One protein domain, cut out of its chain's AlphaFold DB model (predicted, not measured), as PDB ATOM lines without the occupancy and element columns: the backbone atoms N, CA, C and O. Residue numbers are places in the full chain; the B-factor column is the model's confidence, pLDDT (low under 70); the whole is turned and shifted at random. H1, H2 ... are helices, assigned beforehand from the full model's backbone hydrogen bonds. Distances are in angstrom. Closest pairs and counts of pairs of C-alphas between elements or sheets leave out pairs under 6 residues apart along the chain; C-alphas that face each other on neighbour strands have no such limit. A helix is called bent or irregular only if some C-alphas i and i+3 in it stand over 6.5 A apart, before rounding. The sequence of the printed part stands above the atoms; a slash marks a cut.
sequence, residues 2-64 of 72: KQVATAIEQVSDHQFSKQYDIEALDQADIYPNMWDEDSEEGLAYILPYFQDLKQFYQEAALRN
ATOM      1  N   LYS A   2      46.498  39.499  -3.088       91.81
ATOM      2  CA  LYS A   2      45.263  39.836  -3.836       91.81
ATOM      3  C   LYS A   2      44.203  38.722  -3.864       91.81
ATOM      4  O   LYS A   2      43.054  39.000  -3.574       91.81
ATOM      5  N   GLN A   3      44.589  37.473  -4.143       96.06
ATOM      6  CA  GLN A   3      43.648  36.339  -4.146       96.06
ATOM      7  C   GLN A   3      42.975  36.116  -2.784       96.06
ATOM      8  O   GLN A   3      41.767  35.932  -2.734       96.06
ATOM      9  N   VAL A   4      43.742  36.175  -1.689       95.19
ATOM     10  CA  VAL A   4      43.215  36.012  -0.324       95.19
ATOM     11  C   VAL A   4      42.299  37.177   0.043       95.19
ATOM     12  O   VAL A   4      41.192  36.945   0.506       95.19
ATOM     13  N   ALA A   5      42.718  38.415  -0.245       96.25
ATOM     14  CA  ALA A   5      41.901  39.606  -0.027       96.25
ATOM     15  C   ALA A   5      40.578  39.546  -0.809       96.25
ATOM     16  O   ALA A   5      39.525  39.845  -0.266       96.25
ATOM     17  N   THR A   6      40.590  39.089  -2.066       96.56
ATOM     18  CA  THR A   6      39.353  38.893  -2.837       96.56
ATOM     19  C   THR A   6      38.471  37.796  -2.248       96.56
ATOM     20  O   THR A   6      37.264  37.988  -2.155       96.56
ATOM     21  N   ALA A   7      39.044  36.660  -1.847       96.94
ATOM     22  CA  ALA A   7      38.274  35.546  -1.297       96.94
ATOM     23  C   ALA A   7      37.616  35.905   0.044       96.94
ATOM     24  O   ALA A   7      36.438  35.617   0.241       96.94
ATOM     25  N   ILE A   8      38.349  36.567   0.946       95.56
ATOM     26  CA  ILE A   8      37.811  36.960   2.254       95.56
ATOM     27  C   ILE A   8      36.760  38.075   2.127       95.56
ATOM     28  O   ILE A   8      35.791  38.092   2.880       95.56
ATOM     29  N   GLU A   9      36.882  38.954   1.125       95.12
ATOM     30  CA  GLU A   9      35.891  40.003   0.852       95.12
ATOM     31  C   GLU A   9      34.522  39.451   0.454       95.12
ATOM     32  O   GLU A   9      33.492  40.013   0.817       95.12
ATOM     33  N   GLN A  10      34.510  38.336  -0.283       96.38
ATOM     34  CA  GLN A  10      33.285  37.714  -0.792       96.38
ATOM     35  C   GLN A  10      32.393  37.145   0.316       96.38
ATOM     36  O   GLN A  10      31.201  36.928   0.093       96.38
ATOM     37  N   VAL A  11      32.941  36.921   1.511       97.00
ATOM     38  CA  VAL A  11      32.157  36.515   2.674       97.00
ATOM     39  C   VAL A  11      31.509  37.763   3.277       97.00
ATOM     40  O   VAL A  11      32.165  38.601   3.899       97.00
ATOM     41  N   SER A  12      30.203  37.906   3.052       97.00
ATOM     42  CA  SER A  12      29.397  38.957   3.684       97.00
ATOM     43  C   SER A  12      29.130  38.651   5.156       97.00
ATOM     44  O   SER A  12      29.060  37.485   5.540       97.00
ATOM     45  N   ASP A  13      28.877  39.687   5.951       96.44
ATOM     46  CA  ASP A  13      28.503  39.550   7.362       96.44
ATOM     47  C   ASP A  13      27.259  38.675   7.521       96.44
ATOM     48  O   ASP A  13      27.244  37.763   8.331       96.44
ATOM     49  N   HIS A  14      26.251  38.854   6.663       96.75
ATOM     50  CA  HIS A  14      25.072  37.989   6.652       96.75
ATOM     51  C   HIS A  14      25.428  36.515   6.387       96.75
ATOM     52  O   HIS A  14      24.860  35.620   7.009       96.75
ATOM     53  N   GLN A  15      26.353  36.237   5.461       96.81
ATOM     54  CA  GLN A  15      26.799  34.869   5.193       96.81
ATOM     55  C   GLN A  15      27.594  34.288   6.366       96.81
ATOM     56  O   GLN A  15      27.407  33.114   6.674       96.81
ATOM     57  N   PHE A  16      28.442  35.097   7.006       95.75
ATOM     58  CA  PHE A  16      29.176  34.719   8.208       95.75
ATOM     59  C   PHE A  16      28.203  34.393   9.348       95.75
ATOM     60  O   PHE A  16      28.191  33.266   9.831       95.75
ATOM     61  N   SER A  17      27.307  35.323   9.691       94.19
ATOM     62  CA  SER A  17      26.300  35.157  10.745       94.19
ATOM     63  C   SER A  17      25.384  33.963  10.500       94.19
ATOM     64  O   SER A  17      25.008  33.280  11.441       94.19
ATOM     65  N   LYS A  18      25.034  33.678   9.239       95.38
ATOM     66  CA  LYS A  18      24.210  32.514   8.886       95.38
ATOM     67  C   LYS A  18      24.942  31.178   9.069       95.38
ATOM     68  O   LYS A  18      24.280  30.161   9.237       95.38
ATOM     69  N   GLN A  19      26.269  31.161   8.948       94.38
ATOM     70  CA  GLN A  19      27.087  29.954   9.119       94.38
ATOM     71  C   GLN A  19      27.644  29.802  10.536       94.38
ATOM     72  O   GLN A  19      28.210  28.759  10.844       94.38
ATOM     73  N   TYR A  20      27.511  30.830  11.375       92.62
ATOM     74  CA  TYR A  20      27.902  30.766  12.772       92.62
ATOM     75  C   TYR A  20      26.971  29.815  13.530       92.62
ATOM     76  O   TYR A  20      25.762  30.037  13.589       92.62
ATOM     77  N   ASP A  21      27.552  28.755  14.080       92.00
ATOM     78  CA  ASP A  21      26.856  27.682  14.781       92.00
ATOM     79  C   ASP A  21      27.660  27.340  16.039       92.00
ATOM     80  O   ASP A  21      28.738  26.751  15.956       92.00
ATOM     81  N   ILE A  22      27.159  27.777  17.195       89.62
ATOM     82  CA  ILE A  22      27.826  27.599  18.492       89.62
ATOM     83  C   ILE A  22      27.965  26.121  18.860       89.62
ATOM     84  O   ILE A  22      29.033  25.700  19.293       89.62
ATOM     85  N   GLU A  23      26.937  25.309  18.592       88.75
ATOM     86  CA  GLU A  23      26.960  23.884  18.919       88.75
ATOM     87  C   GLU A  23      28.018  23.169  18.076       88.75
ATOM     88  O   GLU A  23      28.743  22.314  18.584       88.75
ATOM     89  N   ALA A  24      28.145  23.541  16.799       92.19
ATOM     90  CA  ALA A  24      29.180  22.995  15.928       92.19
ATOM     91  C   ALA A  24      30.598  23.416  16.351       92.19
ATOM     92  O   ALA A  24      31.529  22.623  16.200       92.19
ATOM     93  N   LEU A  25      30.777  24.640  16.865       91.31
ATOM     94  CA  LEU A  25      32.068  25.127  17.363       91.31
ATOM     95  C   LEU A  25      32.499  24.386  18.634       91.31
ATOM     96  O   LEU A  25      33.648  23.944  18.706       91.31
ATOM     97  N   ASP A  26      31.590  24.188  19.589       88.62
ATOM     98  CA  ASP A  26      31.905  23.464  20.827       88.62
ATOM     99  C   ASP A  26      32.085  21.964  20.594       88.62
ATOM    100  O   ASP A  26      33.040  21.375  21.094       88.62
ATOM    101  N   GLN A  27      31.247  21.333  19.762       92.06
ATOM    102  CA  GLN A  27      31.421  19.917  19.395       92.06
ATOM    103  C   GLN A  27      32.753  19.637  18.687       92.06
ATOM    104  O   GLN A  27      33.221  18.497  18.684       92.06
ATOM    105  N   ALA A  28      33.338  20.652  18.050       93.62
ATOM    106  CA  ALA A  28      34.622  20.558  17.372       93.62
ATOM    107  C   ALA A  28      35.818  20.955  18.262       93.62
ATOM    108  O   ALA A  28      36.933  21.031  17.738       93.62
ATOM    109  N   ASP A  29      35.608  21.195  19.565       91.56
ATOM    110  CA  ASP A  29      36.632  21.644  20.522       91.56
ATOM    111  C   ASP A  29      37.412  22.874  20.003       91.56
ATOM    112  O   ASP A  29      38.648  22.947  20.059       91.56
ATOM    113  N   ILE A  30      36.692  23.836  19.409       90.69
ATOM    114  CA  ILE A  30      37.295  25.065  18.890       90.69
ATOM    115  C   ILE A  30      37.599  26.006  20.058       90.69
ATOM    116  O   ILE A  30      36.687  26.515  20.709       90.69
ATOM    117  N   TYR A  31      38.884  26.325  20.260       89.88
ATOM    118  CA  TYR A  31      39.318  27.357  21.213       89.88
ATOM    119  C   TYR A  31      38.441  28.625  21.089       89.88
ATOM    120  O   TYR A  31      38.237  29.099  19.966       89.88
ATOM    121  N   PRO A  32      37.954  29.210  22.201       86.19
ATOM    122  CA  PRO A  32      38.342  28.941  23.591       86.19
ATOM    123  C   PRO A  32      37.588  27.806  24.308       86.19
ATOM    124  O   PRO A  32      37.840  27.618  25.495       86.19
ATOM    125  N   ASN A  33      36.742  27.029  23.617       82.88
ATOM    126  CA  ASN A  33      35.893  25.959  24.179       82.88
ATOM    127  C   ASN A  33      34.786  26.445  25.134       82.88
ATOM    128  O   ASN A  33      34.446  25.739  26.077       82.88
ATOM    129  N   MET A  34      34.285  27.666  24.932       81.38
ATOM    130  CA  MET A  34      33.189  28.251  25.720       81.38
ATOM    131  C   MET A  34      32.264  29.067  24.798       81.38
ATOM    132  O   MET A  34      31.985  30.232  25.073       81.38
ATOM    133  N   TRP A  35      31.900  28.524  23.627       84.44
ATOM    134  CA  TRP A  35      31.068  29.254  22.659       84.44
ATOM    135  C   TRP A  35      29.572  29.211  23.008       84.44
ATOM    136  O   TRP A  35      28.850  30.156  22.678       84.44
ATOM    137  N   ASP A  36      29.109  28.153  23.674       75.19
ATOM    138  CA  ASP A  36      27.733  27.941  24.133       75.19
ATOM    139  C   ASP A  36      27.349  28.751  25.376       75.19
ATOM    140  O   ASP A  36      26.165  29.054  25.554       75.19
ATOM    141  N   GLU A  37      28.318  29.130  26.212       69.88
ATOM    142  CA  GLU A  37      28.068  29.876  27.453       69.88
ATOM    143  C   GLU A  37      27.453  31.269  27.192       69.88
ATOM    144  O   GLU A  37      26.690  31.764  28.021       69.88
ATOM    145  N   ASP A  38      27.696  31.844  26.005       65.75
ATOM    146  CA  ASP A  38      27.420  33.244  25.656       65.75
ATOM    147  C   ASP A  38      26.762  33.386  24.256       65.75
ATOM    148  O   ASP A  38      27.161  34.201  23.423       65.75
ATOM    149  N   SER A  39      25.733  32.586  23.949       64.62
ATOM    150  CA  SER A  39      25.215  32.376  22.577       64.62
ATOM    151  C   SER A  39      24.855  33.629  21.748       64.62
ATOM    152  O   SER A  39      25.039  33.628  20.529       64.62
ATOM    153  N   GLU A  40      24.318  34.695  22.357       64.88
ATOM    154  CA  GLU A  40      24.046  35.968  21.649       64.88
ATOM    155  C   GLU A  40      25.268  36.904  21.623       64.88
ATOM    156  O   GLU A  40      25.412  37.716  20.704       64.88
ATOM    157  N   GLU A  41      26.180  36.769  22.586       77.81
ATOM    158  CA  GLU A  41      27.398  37.577  22.680       77.81
ATOM    159  C   GLU A  41      28.516  37.029  21.779       77.81
ATOM    160  O   GLU A  41      29.287  37.815  21.232       77.81
ATOM    161  N   GLY A  42      28.565  35.720  21.518       85.56
ATOM    162  CA  GLY A  42      29.620  35.072  20.732       85.56
ATOM    163  C   GLY A  42      29.711  35.564  19.284       85.56
ATOM    164  O   GLY A  42      30.796  35.918  18.810       85.56
ATOM    165  N   LEU A  43      28.574  35.676  18.581       90.25
ATOM    166  CA  LEU A  43      28.548  36.238  17.223       90.25
ATOM    167  C   LEU A  43      28.904  37.730  17.230       90.25
ATOM    168  O   LEU A  43      29.679  38.187  16.386       90.25
ATOM    169  N   ALA A  44      28.345  38.486  18.181       89.75
ATOM    170  CA  ALA A  44      28.622  39.912  18.343       89.75
ATOM    171  C   ALA A  44      30.098  40.178  18.687       89.75
ATOM    172  O   ALA A  44      30.645  41.206  18.291       89.75
ATOM    173  N   TYR A  45      30.743  39.235  19.372       88.38
ATOM    174  CA  TYR A  45      32.157  39.254  19.710       88.38
ATOM    175  C   TYR A  45      33.044  38.951  18.499       88.38
ATOM    176  O   TYR A  45      33.977  39.706  18.232       88.38
ATOM    177  N   ILE A  46      32.775  37.877  17.745       92.06
ATOM    178  CA  ILE A  46      33.689  37.407  16.687       92.06
ATOM    179  C   ILE A  46      33.531  38.150  15.351       92.06
ATOM    180  O   ILE A  46      34.509  38.304  14.613       92.06
ATOM    181  N   LEU A  47      32.326  38.630  15.024       94.81
ATOM    182  CA  LEU A  47      32.053  39.288  13.742       94.81
ATOM    183  C   LEU A  47      32.903  40.560  13.523       94.81
ATOM    184  O   LEU A  47      33.465  40.691  12.433       94.81
ATOM    185  N   PRO A  48      33.087  41.461  14.512       96.38
ATOM    186  CA  PRO A  48      34.000  42.598  14.377       96.38
ATOM    187  C   PRO A  48      35.446  42.184  14.070       96.38
ATOM    188  O   PRO A  48      36.063  42.743  13.168       96.38
ATOM    189  N   TYR A  49      35.974  41.143  14.728       96.44
ATOM    190  CA  TYR A  49      37.325  40.647  14.424       96.44
ATOM    191  C   TYR A  49      37.431  40.091  13.001       96.44
ATOM    192  O   TYR A  49      38.466  40.239  12.347       96.44
ATOM    193  N   PHE A  50      36.366  39.468  12.490       97.12
ATOM    194  CA  PHE A  50      36.322  39.039  11.096       97.12
ATOM    195  C   PHE A  50      36.343  40.232  10.126       97.12
ATOM    196  O   PHE A  50      37.067  40.197   9.128       97.12
ATOM    197  N   GLN A  51      35.610  41.307  10.425       97.94
ATOM    198  CA  GLN A  51      35.635  42.547   9.637       97.94
ATOM    199  C   GLN A  51      37.030  43.195   9.644       97.94
ATOM    200  O   GLN A  51      37.546  43.543   8.577       97.94
ATOM    201  N   ASP A  52      37.677  43.269  10.808       98.06
ATOM    202  CA  ASP A  52      39.046  43.780  10.943       98.06
ATOM    203  C   ASP A  52      40.039  42.938  10.131       98.06
ATOM    204  O   ASP A  52      40.910  43.472   9.438       98.06
ATOM    205  N   LEU A  53      39.878  41.609  10.143       97.19
ATOM    206  CA  LEU A  53      40.692  40.699   9.343       97.19
ATOM    207  C   LEU A  53      40.520  40.967   7.841       97.19
ATOM    208  O   LEU A  53      41.518  41.038   7.115       97.19
ATOM    209  N   LYS A  54      39.281  41.157   7.364       97.56
ATOM    210  CA  LYS A  54      39.010  41.535   5.966       97.56
ATOM    211  C   LYS A  54      39.752  42.818   5.609       97.56
ATOM    212  O   LYS A  54      40.509  42.827   4.634       97.56
ATOM    213  N   GLN A  55      39.600  43.864   6.422       97.69
ATOM    214  CA  GLN A  55      40.273  45.144   6.204       97.69
ATOM    215  C   GLN A  55      41.800  44.980   6.163       97.69
ATOM    216  O   GLN A  55      42.451  45.472   5.240       97.69
ATOM    217  N   PHE A  56      42.372  44.226   7.100       97.81
ATOM    218  CA  PHE A  56      43.810  43.983   7.167       97.81
ATOM    219  C   PHE A  56      44.358  43.325   5.888       97.81
ATOM    220  O   PHE A  56      45.371  43.768   5.333       97.81
ATOM    221  N   TYR A  57      43.666  42.311   5.356       97.62
ATOM    222  CA  TYR A  57      44.062  41.674   4.095       97.62
ATOM    223  C   TYR A  57      43.900  42.597   2.881       97.62
ATOM    224  O   TYR A  57      44.740  42.540   1.972       97.62
ATOM    225  N   GLN A  58      42.872  43.454   2.854       97.50
ATOM    226  CA  GLN A  58      42.721  44.465   1.800       97.50
ATOM    227  C   GLN A  58      43.894  45.443   1.804       97.50
ATOM    228  O   GLN A  58      44.517  45.675   0.764       97.50
ATOM    229  N   GLU A  59      44.254  45.974   2.971       97.94
ATOM    230  CA  GLU A  59      45.366  46.913   3.108       97.94
ATOM    231  C   GLU A  59      46.701  46.280   2.702       97.94
ATOM    232  O   GLU A  59      47.456  46.877   1.922       97.94
ATOM    233  N   ALA A  60      46.966  45.045   3.141       97.94
ATOM    234  CA  ALA A  60      48.162  44.307   2.746       97.94
ATOM    235  C   ALA A  60      48.218  44.080   1.224       97.94
ATOM    236  O   ALA A  60      49.273  44.238   0.599       97.94
ATOM    237  N   ALA A  61      47.086  43.750   0.592       97.50
ATOM    238  CA  ALA A  61      47.010  43.562  -0.855       97.50
ATOM    239  C   ALA A  61      47.214  44.870  -1.640       97.50
ATOM    240  O   ALA A  61      47.927  44.856  -2.649       97.50
ATOM    241  N   LEU A  62      46.636  45.985  -1.177       97.75
ATOM    242  CA  LEU A  62      46.794  47.316  -1.780       97.75
ATOM    243  C   LEU A  62      48.244  47.808  -1.713       97.75
ATOM    244  O   LEU A  62      48.740  48.414  -2.662       97.75
ATOM    245  N   ARG A  63      48.938  47.516  -0.608       97.75
ATOM    246  CA  ARG A  63      50.323  47.946  -0.356       97.75
ATOM    247  C   ARG A  63      51.379  46.955  -0.857       97.75
ATOM    248  O   ARG A  63      52.567  47.190  -0.659       97.75
ATOM    249  N   ASN A  64      50.965  45.864  -1.511       96.69
ATOM    250  CA  ASN A  64      51.839  44.781  -1.977       96.69
ATOM    251  C   ASN A  64      52.706  44.167  -0.856       96.69
ATOM    252  O   ASN A  64      53.877  43.843  -1.061       96.69
TER     253      ASN A  64
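What this domain is: This is residues 2 to 64 of the 72 residues of an uncharacterized protein of Acinetobacter bereziniae (UniProt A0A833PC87). One long helix, H4, makes the length of the domain, and three short helices, H1, H2 and H3, follow one another past it from its last part to its first end: H1 beside its last part and running the opposite way, H2 crossing it steeply near its first part, and H3 about perpendicular to it near its first residue. A long loop, residues 28 to 38, leads from H3 back into H4. The printed part has 63 residues with four named helices, in the order H1, H2, H3, H4, and no named strand; the class is all helix. The whole is loose, with a radius of gyration of the C-alphas of 13.6 A, and elongated, spanning 40 by 21 by 17 A.

Where its parts are: H4, residues 39 to 62, is 35.8 A long and runs from C-alpha 39 at (25.215, 32.376, 22.577) to C-alpha 62 at (46.794, 47.316, -1.780). It is only just irregular: C-alphas 45 and 48 are 6.6 A apart. H1, residues 2 to 9, is 10.5 A long and begins with C-alpha 2 at (45.263, 39.836, -3.836). H2, residues 13 to 19, is 9.9 A long, and H3, residues 22 to 27, is 8.5 A long.

How they stand to each other: H4 touches H1 with residues 54 to 62 alone, at a shallow tilt of 25 degrees, opposite ways; the closest C-alphas are those of Lys 2 and Ala 61, 5.1 A apart. H4 touches H2 with residues 43 to 47 alone, at a steep tilt of 54 degrees, opposite ways; the closest C-alphas, of Ser 17 and Leu 43, are 6.9 A apart. H3 and H4 are close but not clearly touching, about perpendicular at 90 degrees, with the C-alphas of Ile 22 and Ser 39 closest at 6.8 A. H1, H2 and H3 are apart from one another in the pairs H1 and H2, H2 and H3, and H1 and H3. Each O i to N i+4 pair is within hydrogen-bond range in H1, H2 and H3, and 16 of 20 are in H4.

The domain as a whole: The C-alphas farthest apart, of Glu 37 and Asn 64, are 40.7 A apart, while those of Lys 2 and Asn 64 are 8.4 A apart. The printed part has no cut. The links H1 to H2 and H2 to H3 are tight, and H3 to H4 is long, with 11 residues. The mean pLDDT of the printed part is 91.5, and residues 37 to 40 are under 70.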